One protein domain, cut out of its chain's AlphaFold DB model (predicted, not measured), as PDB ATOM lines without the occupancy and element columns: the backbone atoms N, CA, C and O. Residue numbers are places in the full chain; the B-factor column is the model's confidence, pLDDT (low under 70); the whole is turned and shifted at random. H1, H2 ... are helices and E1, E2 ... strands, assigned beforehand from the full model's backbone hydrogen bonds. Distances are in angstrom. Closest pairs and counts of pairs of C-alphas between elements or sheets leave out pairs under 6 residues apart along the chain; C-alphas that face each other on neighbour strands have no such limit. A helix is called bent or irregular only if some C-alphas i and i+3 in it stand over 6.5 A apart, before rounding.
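AT A GLANCE: This is residues 3 to 118 of the 129 residues of an uncharacterized protein of Turicibacter sanguinis (UniProt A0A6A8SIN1). A small, twisted antiparallel sheet of four short strands forms the core; H3 and H4 cover one face, and from the other a long helical hairpin, H1 and H2, reaches far away from it. At the other end of the long axis a long loop, residues 103 to 114, reaches out between H4 and E4. The printed part has 116 residues, with four named helices and four named strands in the chain order E1 E2 H1 H2 E3 H3 H4 E4; the sheet's order is E2 E1 E3 E4, and the class is mixed, helices and strands. The whole is loose, with a radius of gyration of the C-alphas of 16.9 A, and elongated, spanning 57 by 30 by 19 A.

HOW THE PARTS SIT: Begin at E1, residues 3 to 6, which forms a hairpin with E2, residues 11 to 14; look for N 4 and O 13, 2.8 A apart. On the other side of E1 is E3, residues 60 to 63, antiparallel, with N 5 and O 60 at 2.9 A; then comes the edge strand E4, residues 115 to 117, antiparallel to E3, with N 63 and O 115 at 2.8 A. H1, residues 15 to 35, stands up from the sheet at 64 degrees. It touches H2, residues 41 to 57, in a helical hairpin: their closest C-alphas, Lys 26 and Val 52, are 5.9 A apart, and they run opposite ways at 37 degrees, only just a steep tilt. E2, H1 H2 and E3 make a split strand-helix-strand unit, two strands running the same way with E1 between them; its crossover is right-handed. On the opposite face from H1 find H3, residues 69 to 89, at a height over the sheet of 7.7 A, and H4, residues 94 to 102, at 8.3 A, giving three layers, helices on both faces of a sheet. H3 and H4 are near each other. Every O i to N i+4 pair is within hydrogen-bond range in H1, H2 and H4, and 15 of 17 in H3.

IN THESE COORDINATES: Find C-alpha 3 at (261.683, 225.051, 245.863), where E1 begins. H1 runs 30.2 A from C-alpha 15 to C-alpha 35 at (280.158, 213.209, 220.658), and H2 returns over 24.4 A. H3, 27.9 A long, is irregular, with C-alphas 82 and 85 8.1 A apart and a kink of 73 degrees near residue 83. H4 spans 12.1 A; E4 ends at C-alpha 117, (257.368, 215.000, 246.450).

THE WHOLE: The C-alphas farthest apart, His 38 and Tyr 109, stand 58.1 A apart. The printed part has no cut, and its one long link is H4 to E4. The mean pLDDT of the printed part is 87.9; residue 66, residues 105 to 113 and residue 118 are under 70.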
ATOM      1  N   MET A   3     260.226 224.972 245.916       91.81
ATOM      2  CA  MET A   3     261.683 225.051 245.863       91.81
ATOM      3  C   MET A   3     262.257 223.657 245.632       91.81
ATOM      4  O   MET A   3     261.664 222.653 246.031       91.81
ATOM      5  N   TYR A   4     263.429 223.593 245.014       93.94
ATOM      6  CA  TYR A   4     264.173 222.359 244.822       93.94
ATOM      7  C   TYR A   4     265.444 222.398 245.662       93.94
ATOM      8  O   TYR A   4     266.242 223.329 245.545       93.94
ATOM      9  N   TRP A   5     265.639 221.383 246.500       94.56
ATOM     10  CA  TRP A   5     266.788 221.282 247.396       94.56
ATOM     11  C   TRP A   5     267.610 220.028 247.114       94.56
ATOM     12  O   TRP A   5     267.084 218.919 247.082       94.56
ATOM     13  N   GLN A   6     268.912 220.197 246.916       93.88
ATOM     14  CA  GLN A   6     269.878 219.114 246.788       93.88
ATOM     15  C   GLN A   6     270.728 219.063 248.060       93.88
ATOM     16  O   GLN A   6     271.643 219.868 248.238       93.88
ATOM     17  N   SER A   7     270.442 218.094 248.929       90.50
ATOM     18  CA  SER A   7     271.078 217.951 250.244       90.50
ATOM     19  C   SER A   7     272.593 217.785 250.162       90.50
ATOM     20  O   SER A   7     273.311 218.425 250.916       90.50
ATOM     21  N   ALA A   8     273.104 217.011 249.203       88.81
ATOM     22  CA  ALA A   8     274.541 216.748 249.067       88.81
ATOM     23  C   ALA A   8     275.419 218.003 248.892       88.81
ATOM     24  O   ALA A   8     276.589 217.994 249.260       88.81
ATOM     25  N   SER A   9     274.870 219.063 248.299       91.94
ATOM     26  CA  SER A   9     275.573 220.321 248.015       91.94
ATOM     27  C   SER A   9     274.971 221.515 248.758       91.94
ATOM     28  O   SER A   9     275.391 222.648 248.535       91.94
ATOM     29  N   ASN A  10     273.953 221.265 249.587       93.62
ATOM     30  CA  ASN A  10     273.024 222.260 250.113       93.62
ATOM     31  C   ASN A  10     272.512 223.266 249.065       93.62
ATOM     32  O   ASN A  10     272.314 224.448 249.342       93.62
ATOM     33  N   LYS A  11     272.332 222.829 247.818       94.75
ATOM     34  CA  LYS A  11     271.893 223.733 246.758       94.75
ATOM     35  C   LYS A  11     270.378 223.873 246.799       94.75
ATOM     36  O   LYS A  11     269.662 222.901 246.574       94.75
ATOM     37  N   ILE A  12     269.905 225.090 247.035       95.06
ATOM     38  CA  ILE A  12     268.482 225.448 247.046       95.06
ATOM     39  C   ILE A  12     268.209 226.357 245.849       95.06
ATOM     40  O   ILE A  12     268.879 227.378 245.686       95.06
ATOM     41  N   VAL A  13     267.240 226.005 245.013       95.25
ATOM     42  CA  VAL A  13     266.867 226.778 243.819       95.25
ATOM     43  C   VAL A  13     265.353 226.899 243.692       95.25
ATOM     44  O   VAL A  13     264.616 226.037 244.177       95.25
ATOM     45  N   SER A  14     264.889 227.971 243.053       94.12
ATOM     46  CA  SER A  14     263.476 228.131 242.705       94.12
ATOM     47  C   SER A  14     263.054 227.136 241.619       94.12
ATOM     48  O   SER A  14     263.882 226.475 240.985       94.12
ATOM     49  N   GLU A  15     261.747 227.008 241.392       92.50
ATOM     50  CA  GLU A  15     261.230 226.183 240.298       92.50
ATOM     51  C   GLU A  15     261.707 226.669 238.922       92.50
ATOM     52  O   GLU A  15     262.091 225.852 238.086       92.50
ATOM     53  N   GLU A  16     261.766 227.984 238.701       94.06
ATOM     54  CA  GLU A  16     262.268 228.559 237.448       94.06
ATOM     55  C   GLU A  16     263.750 228.220 237.227       94.06
ATOM     56  O   GLU A  16     264.130 227.715 236.166       94.06
ATOM     57  N   GLU A  17     264.583 228.423 238.251       95.56
ATOM     58  CA  GLU A  17     266.010 228.092 238.216       95.56
ATOM     59  C   GLU A  17     266.240 226.593 237.986       95.56
ATOM     60  O   GLU A  17     267.133 226.197 237.228       95.56
ATOM     61  N   PHE A  18     265.425 225.746 238.620       95.44
ATOM     62  CA  PHE A  18     265.489 224.300 238.456       95.44
ATOM     63  C   PHE A  18     265.172 223.876 237.018       95.44
ATOM     64  O   PHE A  18     265.946 223.129 236.417       95.44
ATOM     65  N   LEU A  19     264.072 224.376 236.446       94.75
ATOM     66  CA  LEU A  19     263.657 224.052 235.080       94.75
ATOM     67  C   LEU A  19     264.685 224.535 234.047       94.75
ATOM     68  O   LEU A  19     265.043 223.785 233.133       94.75
ATOM     69  N   ALA A  20     265.228 225.744 234.223       95.06
ATOM     70  CA  ALA A  20     266.304 226.261 233.380       95.06
ATOM     71  C   ALA A  20     267.569 225.388 233.471       95.06
ATOM     72  O   ALA A  20     268.179 225.042 232.454       95.06
ATOM     73  N   SER A  21     267.942 224.975 234.685       95.19
ATOM     74  CA  SER A  21     269.084 224.090 234.922       95.19
ATOM     75  C   SER A  21     268.879 222.703 234.300       95.19
ATOM     76  O   SER A  21     269.791 222.185 233.658       95.19
ATOM     77  N   GLN A  22     267.683 222.116 234.419       94.81
ATOM     78  CA  GLN A  22     267.342 220.819 233.825       94.81
ATOM     79  C   GLN A  22     267.457 220.850 232.293       94.81
ATOM     80  O   GLN A  22     268.042 219.939 231.706       94.81
ATOM     81  N   ALA A  23     266.965 221.910 231.642       93.75
ATOM     82  CA  ALA A  23     267.101 222.084 230.196       93.75
ATOM     83  C   ALA A  23     268.578 222.172 229.765       93.75
ATOM     84  O   ALA A  23     268.995 221.503 228.817       93.75
ATOM     85  N   GLY A  24     269.394 222.932 230.505       94.88
ATOM     86  CA  GLY A  24     270.836 223.019 230.261       94.88
ATOM     87  C   GLY A  24     271.572 221.692 230.477       94.88
ATOM     88  O   GLY A  24     272.484 221.360 229.721       94.88
ATOM     89  N   VAL A  25     271.170 220.907 231.481       95.00
ATOM     90  CA  VAL A  25     271.705 219.559 231.734       95.00
ATOM     91  C   VAL A  25     271.336 218.601 230.605       95.00
ATOM     92  O   VAL A  25     272.215 217.900 230.113       95.00
ATOM     93  N   LYS A  26     270.081 218.620 230.138       96.75
ATOM     94  CA  LYS A  26     269.636 217.809 228.998       96.75
ATOM     95  C   LYS A  26     270.499 218.056 227.762       96.75
ATOM     96  O   LYS A  26     270.959 217.092 227.158       96.75
ATOM     97  N   GLN A  27     270.758 219.321 227.427       96.50
ATOM     98  CA  GLN A  27     271.605 219.659 226.282       96.50
ATOM     99  C   GLN A  27     273.033 219.133 226.461       96.50
ATOM    100  O   GLN A  27     273.539 218.440 225.589       96.50
ATOM    101  N   LYS A  28     273.657 219.379 227.621       97.44
ATOM    102  CA  LYS A  28     275.027 218.916 227.901       97.44
ATOM    103  C   LYS A  28     275.166 217.394 227.845       97.44
ATOM    104  O   LYS A  28     276.167 216.900 227.337       97.44
ATOM    105  N   ILE A  29     274.188 216.661 228.377       96.81
ATOM    106  CA  ILE A  29     274.173 215.193 228.324       96.81
ATOM    107  C   ILE A  29     274.001 214.727 226.879       96.81
ATOM    108  O   ILE A  29     274.710 213.814 226.472       96.81
ATOM    109  N   SER A  30     273.108 215.359 226.111       97.00
ATOM    110  CA  SER A  30     272.913 215.046 224.691       97.00
ATOM    111  C   SER A  30     274.203 215.243 223.899       97.00
ATOM    112  O   SER A  30     274.648 214.314 223.231       97.00
ATOM    113  N   ASP A  31     274.845 216.407 224.040       97.38
ATOM    114  CA  ASP A  31     276.089 216.733 223.340       97.38
ATOM    115  C   ASP A  31     277.205 215.748 223.708       97.38
ATOM    116  O   ASP A  31     277.942 215.278 222.845       97.38
ATOM    117  N   TRP A  32     277.342 215.411 224.990       97.50
ATOM    118  CA  TRP A  32     278.353 214.458 225.443       97.50
ATOM    119  C   TRP A  32     278.072 213.031 224.947       97.50
ATOM    120  O   TRP A  32     278.977 212.359 224.458       97.50
ATOM    121  N   ALA A  33     276.823 212.570 225.022       96.69
ATOM    122  CA  ALA A  33     276.432 211.233 224.585       96.69
ATOM    123  C   ALA A  33     276.583 211.041 223.065       96.69
ATOM    124  O   ALA A  33     276.984 209.968 222.616       96.69
ATOM    125  N   GLU A  34     276.308 212.074 222.270       96.94
ATOM    126  CA  GLU A  34     276.503 212.032 220.819       96.94
ATOM    127  C   GLU A  34     277.994 212.076 220.445       96.94
ATOM    128  O   GLU A  34     278.458 211.273 219.633       96.94
ATOM    129  N   ASN A  35     278.769 212.974 221.062       96.81
ATOM    130  CA  ASN A  35     280.158 213.209 220.658       96.81
ATOM    131  C   ASN A  35     281.150 212.190 221.232       96.81
ATOM    132  O   ASN A  35     282.055 211.768 220.516       96.81
ATOM    133  N   GLU A  36     280.986 211.785 222.492       96.88
ATOM    134  CA  GLU A  36     281.955 210.935 223.201       96.88
ATOM    135  C   GLU A  36     281.530 209.465 223.244       96.88
ATOM    136  O   GLU A  36     282.370 208.568 223.179       96.88
ATOM    137  N   LEU A  37     280.225 209.200 223.362       95.94
ATOM    138  CA  LEU A  37     279.692 207.833 223.401       95.94
ATOM    139  C   LEU A  37     279.159 207.355 222.047       95.94
ATOM    140  O   LEU A  37     278.839 206.174 221.904       95.94
ATOM    141  N   HIS A  38     279.062 208.253 221.061       95.75
ATOM    142  CA  HIS A  38     278.537 207.971 219.724       95.75
ATOM    143  C   HIS A  38     277.132 207.345 219.737       95.75
ATOM    144  O   HIS A  38     276.794 206.536 218.867       95.75
ATOM    145  N   LEU A  39     276.302 207.706 220.724       96.12
ATOM    146  CA  LEU A  39     274.910 207.261 220.789       96.12
ATOM    147  C   LEU A  39     274.073 207.996 219.738       96.12
ATOM    148  O   LEU A  39     274.282 209.176 219.475       96.12
ATOM    149  N   GLN A  40     273.103 207.299 219.147       95.00
ATOM    150  CA  GLN A  40     272.232 207.844 218.102       95.00
ATOM    151  C   GLN A  40     270.801 207.316 218.240       95.00
ATOM    152  O   GLN A  40     270.574 206.241 218.804       95.00
ATOM    153  N   ASN A  41     269.845 208.036 217.642       95.75
ATOM    154  CA  ASN A  41     268.428 207.662 217.569       95.75
ATOM    155  C   ASN A  41     267.844 207.337 218.961       95.75
ATOM    156  O   ASN A  41     268.170 208.003 219.942       95.75
ATOM    157  N   GLN A  42     267.023 206.288 219.058       95.81
ATOM    158  CA  GLN A  42     266.358 205.882 220.298       95.81
ATOM    159  C   GLN A  42     267.330 205.659 221.462       95.81
ATOM    160  O   GLN A  42     267.026 206.026 222.588       95.81
ATOM    161  N   LEU A  43     268.522 205.109 221.200       95.94
ATOM    162  CA  LEU A  43     269.498 204.846 222.259       95.94
ATOM    163  C   LEU A  43     270.020 206.144 222.893       95.94
ATOM    164  O   LEU A  43     270.256 206.185 224.097       95.94
ATOM    165  N   LEU A  44     270.179 207.205 222.092       96.31
ATOM    166  CA  LEU A  44     270.519 208.535 222.596       96.31
ATOM    167  C   LEU A  44     269.360 209.121 223.411       96.31
ATOM    168  O   LEU A  44     269.584 209.628 224.506       96.31
ATOM    169  N   GLU A  45     268.130 209.035 222.902       96.44
ATOM    170  CA  GLU A  45     266.945 209.571 223.584       96.44
ATOM    171  C   GLU A  45     266.696 208.903 224.940       96.44
ATOM    172  O   GLU A  45     266.481 209.600 225.936       96.44
ATOM    173  N   ASP A  46     266.784 207.573 224.994       96.75
ATOM    174  CA  ASP A  46     266.608 206.791 226.218       96.75
ATOM    175  C   ASP A  46     267.705 207.131 227.234       96.75
ATOM    176  O   ASP A  46     267.412 207.406 228.398       96.75
ATOM    177  N   PHE A  47     268.964 207.198 226.783       95.88
ATOM    178  CA  PHE A  47     270.097 207.553 227.635       95.88
ATOM    179  C   PHE A  47     269.964 208.965 228.219       95.88
ATOM    180  O   PHE A  47     270.125 209.166 229.425       95.88
ATOM    181  N   VAL A  48     269.659 209.958 227.378       96.62
ATOM    182  CA  VAL A  48     269.487 211.348 227.819       96.62
ATOM    183  C   VAL A  48     268.322 211.448 228.799       96.62
ATOM    184  O   VAL A  48     268.443 212.128 229.816       96.62
ATOM    185  N   THR A  49     267.211 210.764 228.522       95.62
ATOM    186  CA  THR A  49     266.039 210.759 229.404       95.62
ATOM    187  C   THR A  49     266.385 210.179 230.770       95.62
ATOM    188  O   THR A  49     266.148 210.847 231.775       95.62
ATOM    189  N   ASP A  50     267.023 209.006 230.817       95.00
ATOM    190  CA  ASP A  50     267.449 208.363 232.064       95.00
ATOM    191  C   ASP A  50     268.363 209.277 232.896       95.00
ATOM    192  O   ASP A  50     268.101 209.545 234.071       95.00
ATOM    193  N   LYS A  51     269.388 209.873 232.274       94.62
ATOM    194  CA  LYS A  51     270.331 210.753 232.983       94.62
ATOM    195  C   LYS A  51     269.730 212.083 233.425       94.62
ATOM    196  O   LYS A  51     270.072 212.587 234.496       94.62
ATOM    197  N   VAL A  52     268.804 212.650 232.655       94.69
ATOM    198  CA  VAL A  52     268.054 213.839 233.083       94.69
ATOM    199  C   VAL A  52     267.110 213.497 234.237       94.69
ATOM    200  O   VAL A  52     266.944 214.308 235.154       94.69
ATOM    201  N   GLU A  53     266.516 212.303 234.246       91.62
ATOM    202  CA  GLU A  53     265.715 211.827 235.372       91.62
ATOM    203  C   GLU A  53     266.563 211.596 236.628       91.62
ATOM    204  O   GLU A  53     266.156 212.033 237.703       91.62
ATOM    205  N   GLU A  54     267.746 210.984 236.521       89.81
ATOM    206  CA  GLU A  54     268.701 210.858 237.635       89.81
ATOM    207  C   GLU A  54     269.061 212.234 238.213       89.81
ATOM    208  O   GLU A  54     268.951 212.457 239.424       89.81
ATOM    209  N   TYR A  55     269.403 213.194 237.348       90.94
ATOM    210  CA  TYR A  55     269.666 214.572 237.756       90.94
ATOM    211  C   TYR A  55     268.468 215.185 238.490       90.94
ATOM    212  O   TYR A  55     268.621 215.750 239.573       90.94
ATOM    213  N   THR A  56     267.265 215.034 237.936       90.88
ATOM    214  CA  THR A  56     266.018 215.547 238.521       90.88
ATOM    215  C   THR A  56     265.759 214.937 239.895       90.88
ATOM    216  O   THR A  56     265.406 215.643 240.835       90.88
ATOM    217  N   ARG A  57     265.983 213.627 240.039       87.00
ATOM    218  CA  ARG A  57     265.769 212.878 241.284       87.00
ATOM    219  C   ARG A  57     266.791 213.205 242.370       87.00
ATOM    220  O   ARG A  57     266.496 212.939 243.536       87.00
ATOM    221  N   SER A  58     267.928 213.804 242.007       88.75
ATOM    222  CA  SER A  58     268.917 214.320 242.961       88.75
ATOM    223  C   SER A  58     268.441 215.561 243.731       88.75
ATOM    224  O   SER A  58     269.086 215.950 244.704       88.75
ATOM    225  N   TYR A  59     267.317 216.161 243.326       92.38
ATOM    226  CA  TYR A  59     266.657 217.243 244.047       92.38
ATOM    227  C   TYR A  59     265.393 216.739 244.749       92.38
ATOM    228  O   TYR A  59     264.633 215.914 244.237       92.38
ATOM    229  N   LEU A  60     265.152 217.293 245.929       91.44
ATOM    230  CA  LEU A  60     263.897 217.234 246.657       91.44
ATOM    231  C   LEU A  60     263.014 218.382 246.199       91.44
ATOM    232  O   LEU A  60     263.400 219.541 246.341       91.44
ATOM    233  N   LYS A  61     261.822 218.073 245.689       92.12
ATOM    234  CA  LYS A  61     260.806 219.088 245.423       92.12
ATOM    235  C   LYS A  61     260.068 219.376 246.722       92.12
ATOM    236  O   LYS A  61     259.281 218.555 247.192       92.12
ATOM    237  N   VAL A  62     260.338 220.539 247.292       88.44
ATOM    238  CA  VAL A  62     259.799 220.979 248.571       88.44
ATOM    239  C   VAL A  62     258.740 222.044 248.311       88.44
ATOM    240  O   VAL A  62     259.020 223.104 247.749       88.44
ATOM    241  N   SER A  63     257.507 221.771 248.725       83.81
ATOM    242  CA  SER A  63     256.432 222.750 248.739       83.81
ATOM    243  C   SER A  63     256.122 223.143 250.172       83.81
ATOM    244  O   SER A  63     255.650 222.340 250.978       83.81
ATOM    245  N   LEU A  64     256.426 224.399 250.481       73.94
ATOM    246  CA  LEU A  64     256.266 224.964 251.809       73.94
ATOM    247  C   LEU A  64     255.126 225.992 251.830       73.94
ATOM    248  O   LEU A  64     254.888 226.668 250.814       73.94
ATOM    249  N   PRO A  65     254.436 226.132 252.975       70.94
ATOM    250  CA  PRO A  65     253.320 227.057 253.169       70.94
ATOM    251  C   PRO A  65     253.767 228.506 253.402       70.94
ATOM    252  O   PRO A  65     253.204 229.227 254.215       70.94
ATOM    253  N   PHE A  66     254.825 228.934 252.723       67.62
ATOM    254  CA  PHE A  66     255.487 230.199 253.006       67.62
ATOM    255  C   PHE A  66     254.998 231.346 252.133       67.62
ATOM    256  O   PHE A  66     254.629 231.149 250.973       67.62
ATOM    257  N   GLU A  67     255.074 232.556 252.690       70.88
ATOM    258  CA  GLU A  67     254.697 233.803 252.021       70.88
ATOM    259  C   GLU A  67     255.707 234.237 250.941       70.88
ATOM    260  O   GLU A  67     255.341 234.975 250.027       70.88
ATOM    261  N   SER A  68     256.973 233.790 251.013       84.31
ATOM    262  CA  SER A  68     258.035 234.203 250.077       84.31
ATOM    263  C   SER A  68     259.168 233.182 249.906       84.31
ATOM    264  O   SER A  68     259.437 232.379 250.803       84.31
ATOM    265  N   GLU A  69     259.879 233.262 248.770       87.38
ATOM    266  CA  GLU A  69     261.060 232.437 248.439       87.38
ATOM    267  C   GLU A  69     262.196 232.588 249.450       87.38
ATOM    268  O   GLU A  69     262.839 231.598 249.804       87.38
ATOM    269  N   ALA A  70     262.419 233.808 249.946       88.19
ATOM    270  CA  ALA A  70     263.486 234.107 250.895       88.19
ATOM    271  C   ALA A  70     263.314 233.329 252.205       88.19
ATOM    272  O   ALA A  70     264.250 232.677 252.655       88.19
ATOM    273  N   PHE A  71     262.098 233.320 252.756       86.38
ATOM    274  CA  PHE A  71     261.807 232.586 253.987       86.38
ATOM    275  C   PHE A  71     261.957 231.071 253.804       86.38
ATOM    276  O   PHE A  71     262.460 230.366 254.672       86.38
ATOM    277  N   CYS A  72     261.581 230.564 252.628       86.81
ATOM    278  CA  CYS A  72     261.764 229.158 252.289       86.81
ATOM    279  C   CYS A  72     263.226 228.735 252.242       86.81
ATOM    280  O   CYS A  72     263.592 227.672 252.744       86.81
ATOM    281  N   ARG A  73     264.055 229.585 251.637       90.75
ATOM    282  CA  ARG A  73     265.493 229.379 251.562       90.75
ATOM    283  C   ARG A  73     266.117 229.393 252.952       90.75
ATOM    284  O   ARG A  73     266.785 228.428 253.288       90.75
ATOM    285  N   GLU A  74     265.822 230.411 253.756       90.62
ATOM    286  CA  GLU A  74     266.312 230.520 255.136       90.62
ATOM    287  C   GLU A  74     265.933 229.286 255.967       90.62
ATOM    288  O   GLU A  74     266.767 228.709 256.658       90.62
ATOM    289  N   TYR A  75     264.691 228.813 255.851       89.56
ATOM    290  CA  TYR A  75     264.249 227.606 256.542       89.56
ATOM    291  C   TYR A  75     265.041 226.352 256.134       89.56
ATOM    292  O   TYR A  75     265.457 225.576 256.993       89.56
ATOM    293  N   LEU A  76     265.254 226.135 254.831       91.75
ATOM    294  CA  LEU A  76     266.029 224.990 254.336       91.75
ATOM    295  C   LEU A  76     267.522 225.106 254.678       91.75
ATOM    296  O   LEU A  76     268.170 224.087 254.910       91.75
ATOM    297  N   GLU A  77     268.058 226.326 254.741       94.06
ATOM    298  CA  GLU A  77     269.420 226.598 255.208       94.06
ATOM    299  C   GLU A  77     269.566 226.241 256.690       94.06
ATOM    300  O   GLU A  77     270.433 225.438 257.029       94.06
ATOM    301  N   ASN A  78     268.655 226.711 257.547       92.62
ATOM    302  CA  ASN A  78     268.632 226.356 258.968       92.62
ATOM    303  C   ASN A  78     268.493 224.840 259.169       92.62
ATOM    304  O   ASN A  78     269.234 224.246 259.949       92.62
ATOM    305  N   PHE A  79     267.604 224.186 258.412       91.62
ATOM    306  CA  PHE A  79     267.465 222.727 258.426       91.62
ATOM    307  C   PHE A  79     268.786 222.021 258.089       91.62
ATOM    308  O   PHE A  79     269.161 221.047 258.747       91.62
ATOM    309  N   TYR A  80     269.488 222.490 257.052       93.94
ATOM    310  CA  TYR A  80     270.775 221.923 256.667       93.94
ATOM    311  C   TYR A  80     271.814 222.120 257.765       93.94
ATOM    312  O   TYR A  80     272.541 221.182 258.068       93.94
ATOM    313  N   GLU A  81     271.888 223.299 258.379       94.56
ATOM    314  CA  GLU A  81     272.841 223.586 259.453       94.56
ATOM    315  C   GLU A  81     272.592 222.704 260.684       94.56
ATOM    316  O   GLU A  81     273.514 222.021 261.143       94.56
ATOM    317  N   GLU A  82     271.341 222.633 261.150       93.94
ATOM    318  CA  GLU A  82     270.912 221.824 262.300       93.94
ATOM    319  C   GLU A  82     271.181 220.324 262.124       93.94
ATOM    320  O   GLU A  82     271.359 219.589 263.101       93.94
ATOM    321  N   HIS A  83     271.178 219.840 260.883       92.38
ATOM    322  CA  HIS A  83     271.321 218.422 260.558       92.38
ATOM    323  C   HIS A  83     272.566 218.109 259.725       92.38
ATOM    324  O   HIS A  83     272.709 216.986 259.236       92.38
ATOM    325  N   SER A  84     273.486 219.066 259.602       92.75
ATOM    326  CA  SER A  84     274.649 219.006 258.708       92.75
ATOM    327  C   SER A  84     275.529 217.784 258.960       92.75
ATOM    328  O   SER A  84     275.956 217.130 258.009       92.75
ATOM    329  N   GLU A  85     275.737 217.412 260.226       93.62
ATOM    330  CA  GLU A  85     276.500 216.218 260.597       93.62
ATOM    331  C   GLU A  85     275.892 214.947 259.991       93.62
ATOM    332  O   GLU A  85     276.591 214.180 259.330       93.62
ATOM    333  N   ILE A  86     274.579 214.743 260.130       92.81
ATOM    334  CA  ILE A  86     273.902 213.547 259.604       92.81
ATOM    335  C   ILE A  86     273.748 213.626 258.082       92.81
ATOM    336  O   ILE A  86     273.943 212.619 257.399       92.81
ATOM    337  N   ILE A  87     273.458 214.811 257.533       92.06
ATOM    338  CA  ILE A  87     273.379 215.027 256.082       92.06
ATOM    339  C   ILE A  87     274.716 214.700 255.419       92.06
ATOM    340  O   ILE A  87     274.727 214.068 254.368       92.06
ATOM    341  N   SER A  88     275.843 215.037 256.045       90.06
ATOM    342  CA  SER A  88     277.166 214.710 255.509       90.06
ATOM    343  C   SER A  88     277.444 213.202 255.445       90.06
ATOM    344  O   SER A  88     278.152 212.748 254.546       90.06
ATOM    345  N   LEU A  89     276.859 212.415 256.358       91.62
ATOM    346  CA  LEU A  89     276.978 210.954 256.374       91.62
ATOM    347  C   LEU A  89     276.066 210.291 255.336       91.62
ATOM    348  O   LEU A  89     276.439 209.276 254.747       91.62
ATOM    349  N   PHE A  90     274.886 210.869 255.096       89.12
ATOM    350  CA  PHE A  90     273.866 210.311 254.204       89.12
ATOM    351  C   PHE A  90     273.336 211.347 253.197       89.12
ATOM    352  O   PHE A  90     272.126 211.562 253.096       89.12
ATOM    353  N   PRO A  91     274.205 211.985 252.389       86.31
ATOM    354  CA  PRO A  91     273.821 213.151 251.589       86.31
ATOM    355  C   PRO A  91     272.762 212.836 250.536       86.31
ATOM    356  O   PRO A  91     272.014 213.726 250.136       86.31
ATOM    357  N   TYR A  92     272.668 211.574 250.114       85.88
ATOM    358  CA  TYR A  92     271.721 211.090 249.111       85.88
ATOM    359  C   TYR A  92     270.537 210.309 249.704       85.88
ATOM    360  O   TYR A  92     269.725 209.787 248.938       85.88
ATOM    361  N   ASP A  93     270.395 210.228 251.038       87.81
ATOM    362  CA  ASP A  93     269.242 209.572 251.676       87.81
ATOM    363  C   ASP A  93     268.003 210.469 251.640       87.81
ATOM    364  O   ASP A  93     267.545 211.061 252.618       87.81
ATOM    365  N   ARG A  94     267.450 210.571 250.436       81.31
ATOM    366  CA  ARG A  94     266.295 211.403 250.144       81.31
ATOM    367  C   ARG A  94     265.080 211.025 250.990       81.31
ATOM    368  O   ARG A  94     264.309 211.904 251.360       81.31
ATOM    369  N   TRP A  95     264.893 209.735 251.277       84.62
ATOM    370  CA  TRP A  95     263.764 209.268 252.079       84.62
ATOM    371  C   TRP A  95     263.836 209.829 253.501       84.62
ATOM    372  O   TRP A  95     262.841 210.379 253.973       84.62
ATOM    373  N   ALA A  96     265.008 209.781 254.142       86.88
ATOM    374  CA  ALA A  96     265.198 210.349 255.475       86.88
ATOM    375  C   ALA A  96     264.874 211.851 255.504       86.88
ATOM    376  O   ALA A  96     264.187 212.323 256.410       86.88
ATOM    377  N   TRP A  97     265.297 212.592 254.477       88.38
ATOM    378  CA  TRP A  97     265.041 214.030 254.372       88.38
ATOM    379  C   TRP A  97     263.576 214.371 254.119       88.38
ATOM    380  O   TRP A  97     263.063 215.287 254.756       88.38
ATOM    381  N   VAL A  98     262.884 213.607 253.265       86.56
ATOM    382  CA  VAL A  98     261.424 213.713 253.084       86.56
ATOM    383  C   VAL A  98     260.728 213.516 254.424       86.56
ATOM    384  O   VAL A  98     259.996 214.396 254.863       86.56
ATOM    385  N   GLN A  99     261.015 212.407 255.111       85.75
ATOM    386  CA  GLN A  99     260.386 212.096 256.393       85.75
ATOM    387  C   GLN A  99     260.672 213.165 257.444       85.75
ATOM    388  O   GLN A  99     259.791 213.532 258.219       85.75
ATOM    389  N   LYS A 100     261.899 213.686 257.495       87.06
ATOM    390  CA  LYS A 100     262.258 214.703 258.477       87.06
ATOM    391  C   LYS A 100     261.576 216.040 258.182       87.06
ATOM    392  O   LYS A 100     261.039 216.626 259.116       87.06
ATOM    393  N   LEU A 101     261.553 216.486 256.924       86.56
ATOM    394  CA  LEU A 101     260.913 217.740 256.512       86.56
ATOM    395  C   LEU A 101     259.387 217.694 256.653       86.56
ATOM    396  O   LEU A 101     258.810 218.648 257.163       86.56
ATOM    397  N   GLU A 102     258.734 216.596 256.257       82.50
ATOM    398  CA  GLU A 102     257.273 216.439 256.366       82.50
ATOM    399  C   GLU A 102     256.777 216.461 257.818       82.50
ATOM    400  O   GLU A 102     255.680 216.944 258.091       82.50
ATOM    401  N   ASN A 103     257.588 215.976 258.764       77.06
ATOM    402  CA  ASN A 103     257.239 215.956 260.183       77.06
ATOM    403  C   ASN A 103     257.431 217.307 260.894       77.06
ATOM    404  O   ASN A 103     257.048 217.435 262.061       77.06
ATOM    405  N   ILE A 104     258.013 218.316 260.237       72.31
ATOM    406  CA  ILE A 104     258.146 219.649 260.830       72.31
ATOM    407  C   ILE A 104     256.810 220.382 260.684       72.31
ATOM    408  O   ILE A 104     256.351 220.686 259.584       72.31
ATOM    409  N   HIS A 105     256.179 220.638 261.829       64.69
ATOM    410  CA  HIS A 105     254.931 221.382 261.935       64.69
ATOM    411  C   HIS A 105     255.247 222.805 262.403       64.69
ATOM    412  O   HIS A 105     255.914 222.983 263.425       64.69
ATOM    413  N   TYR A 106     254.751 223.809 261.680       63.12
ATOM    414  CA  TYR A 106     254.663 225.170 262.212       63.12
ATOM    415  C   TYR A 106     253.635 225.162 263.356       63.12
ATOM    416  O   TYR A 106     252.737 224.320 263.370       63.12
ATOM    417  N   GLY A 107     253.838 226.000 264.377       52.59
ATOM    418  CA  GLY A 107     253.100 225.935 265.648       52.59
ATOM    419  C   GLY A 107     251.570 225.998 265.514       52.59
ATOM    420  O   GLY A 107     251.030 226.220 264.438       52.59
ATOM    421  N   GLU A 108     250.859 225.848 266.638       48.84
ATOM    422  CA  GLU A 108     249.399 225.604 266.724       48.84
ATOM    423  C   GLU A 108     248.471 226.591 265.975       48.84
ATOM    424  O   GLU A 108     247.279 226.312 265.837       48.84
ATOM    425  N   TYR A 109     248.986 227.711 265.461       48.84
ATOM    426  CA  TYR A 109     248.234 228.710 264.698       48.84
ATOM    427  C   TYR A 109     248.442 228.655 263.170       48.84
ATOM    428  O   TYR A 109     247.660 229.279 262.458       48.84
ATOM    429  N   ASP A 110     249.391 227.860 262.659       54.78
ATOM    430  CA  ASP A 110     249.656 227.671 261.223       54.78
ATOM    431  C   ASP A 110     249.596 226.181 260.855       54.78
ATOM    432  O   ASP A 110     250.603 225.483 260.743       54.78
ATOM    433  N   ILE A 111     248.377 225.669 260.661       53.75
ATOM    434  CA  ILE A 111     248.106 224.268 260.294       53.75
ATOM    435  C   ILE A 111     248.448 224.035 258.811       53.75
ATOM    436  O   ILE A 111     247.577 223.737 257.989       53.75
ATOM    437  N   GLN A 112     249.713 224.192 258.431       58.28
ATOM    438  CA  GLN A 112     250.194 223.803 257.110       58.28
ATOM    439  C   GLN A 112     251.488 222.997 257.243       58.28
ATOM    440  O   GLN A 112     252.517 223.492 257.694       58.28
ATOM    441  N   SER A 113     251.421 221.723 256.866       66.56
ATOM    442  CA  SER A 113     252.567 220.817 256.831       66.56
ATOM    443  C   SER A 113     253.419 221.059 255.582       66.56
ATOM    444  O   SER A 113     252.903 221.450 254.529       66.56
ATOM    445  N   VAL A 114     254.718 220.767 255.667       73.88
ATOM    446  CA  VAL A 114     255.590 220.698 254.485       73.88
ATOM    447  C   VAL A 114     255.097 219.574 253.571       73.88
ATOM    448  O   VAL A 114     254.808 218.477 254.043       73.88
ATOM    449  N   ARG A 115     254.989 219.824 252.263       81.06
ATOM    450  CA  ARG A 115     254.716 218.777 251.267       81.06
ATOM    451  C   ARG A 115     255.971 218.524 250.456       81.06
ATOM    452  O   ARG A 115     256.457 219.438 249.793       81.06
ATOM    453  N   VAL A 116     256.479 217.296 250.476       80.19
ATOM    454  CA  VAL A 116     257.684 216.933 249.726       80.19
ATOM    455  C   VAL A 116     257.350 215.817 248.746       80.19
ATOM    456  O   VAL A 116     256.868 214.757 249.127       80.19
ATOM    457  N   GLU A 117     257.593 216.040 247.456       79.50
ATOM    458  CA  GLU A 117     257.368 215.000 246.450       79.50
ATOM    459  C   GLU A 117     258.619 214.133 246.279       79.50
ATOM    460  O   GLU A 117     259.722 214.624 246.034       79.50
ATOM    461  N   SER A 118     258.424 212.816 246.353       68.94
ATOM    462  CA  SER A 118     259.470 211.815 246.160       68.94
ATOM    463  C   SER A 118     258.959 210.722 245.223       68.94
ATOM    464  O   SER A 118     258.149 209.882 245.609       68.94
TER     465      SER A 118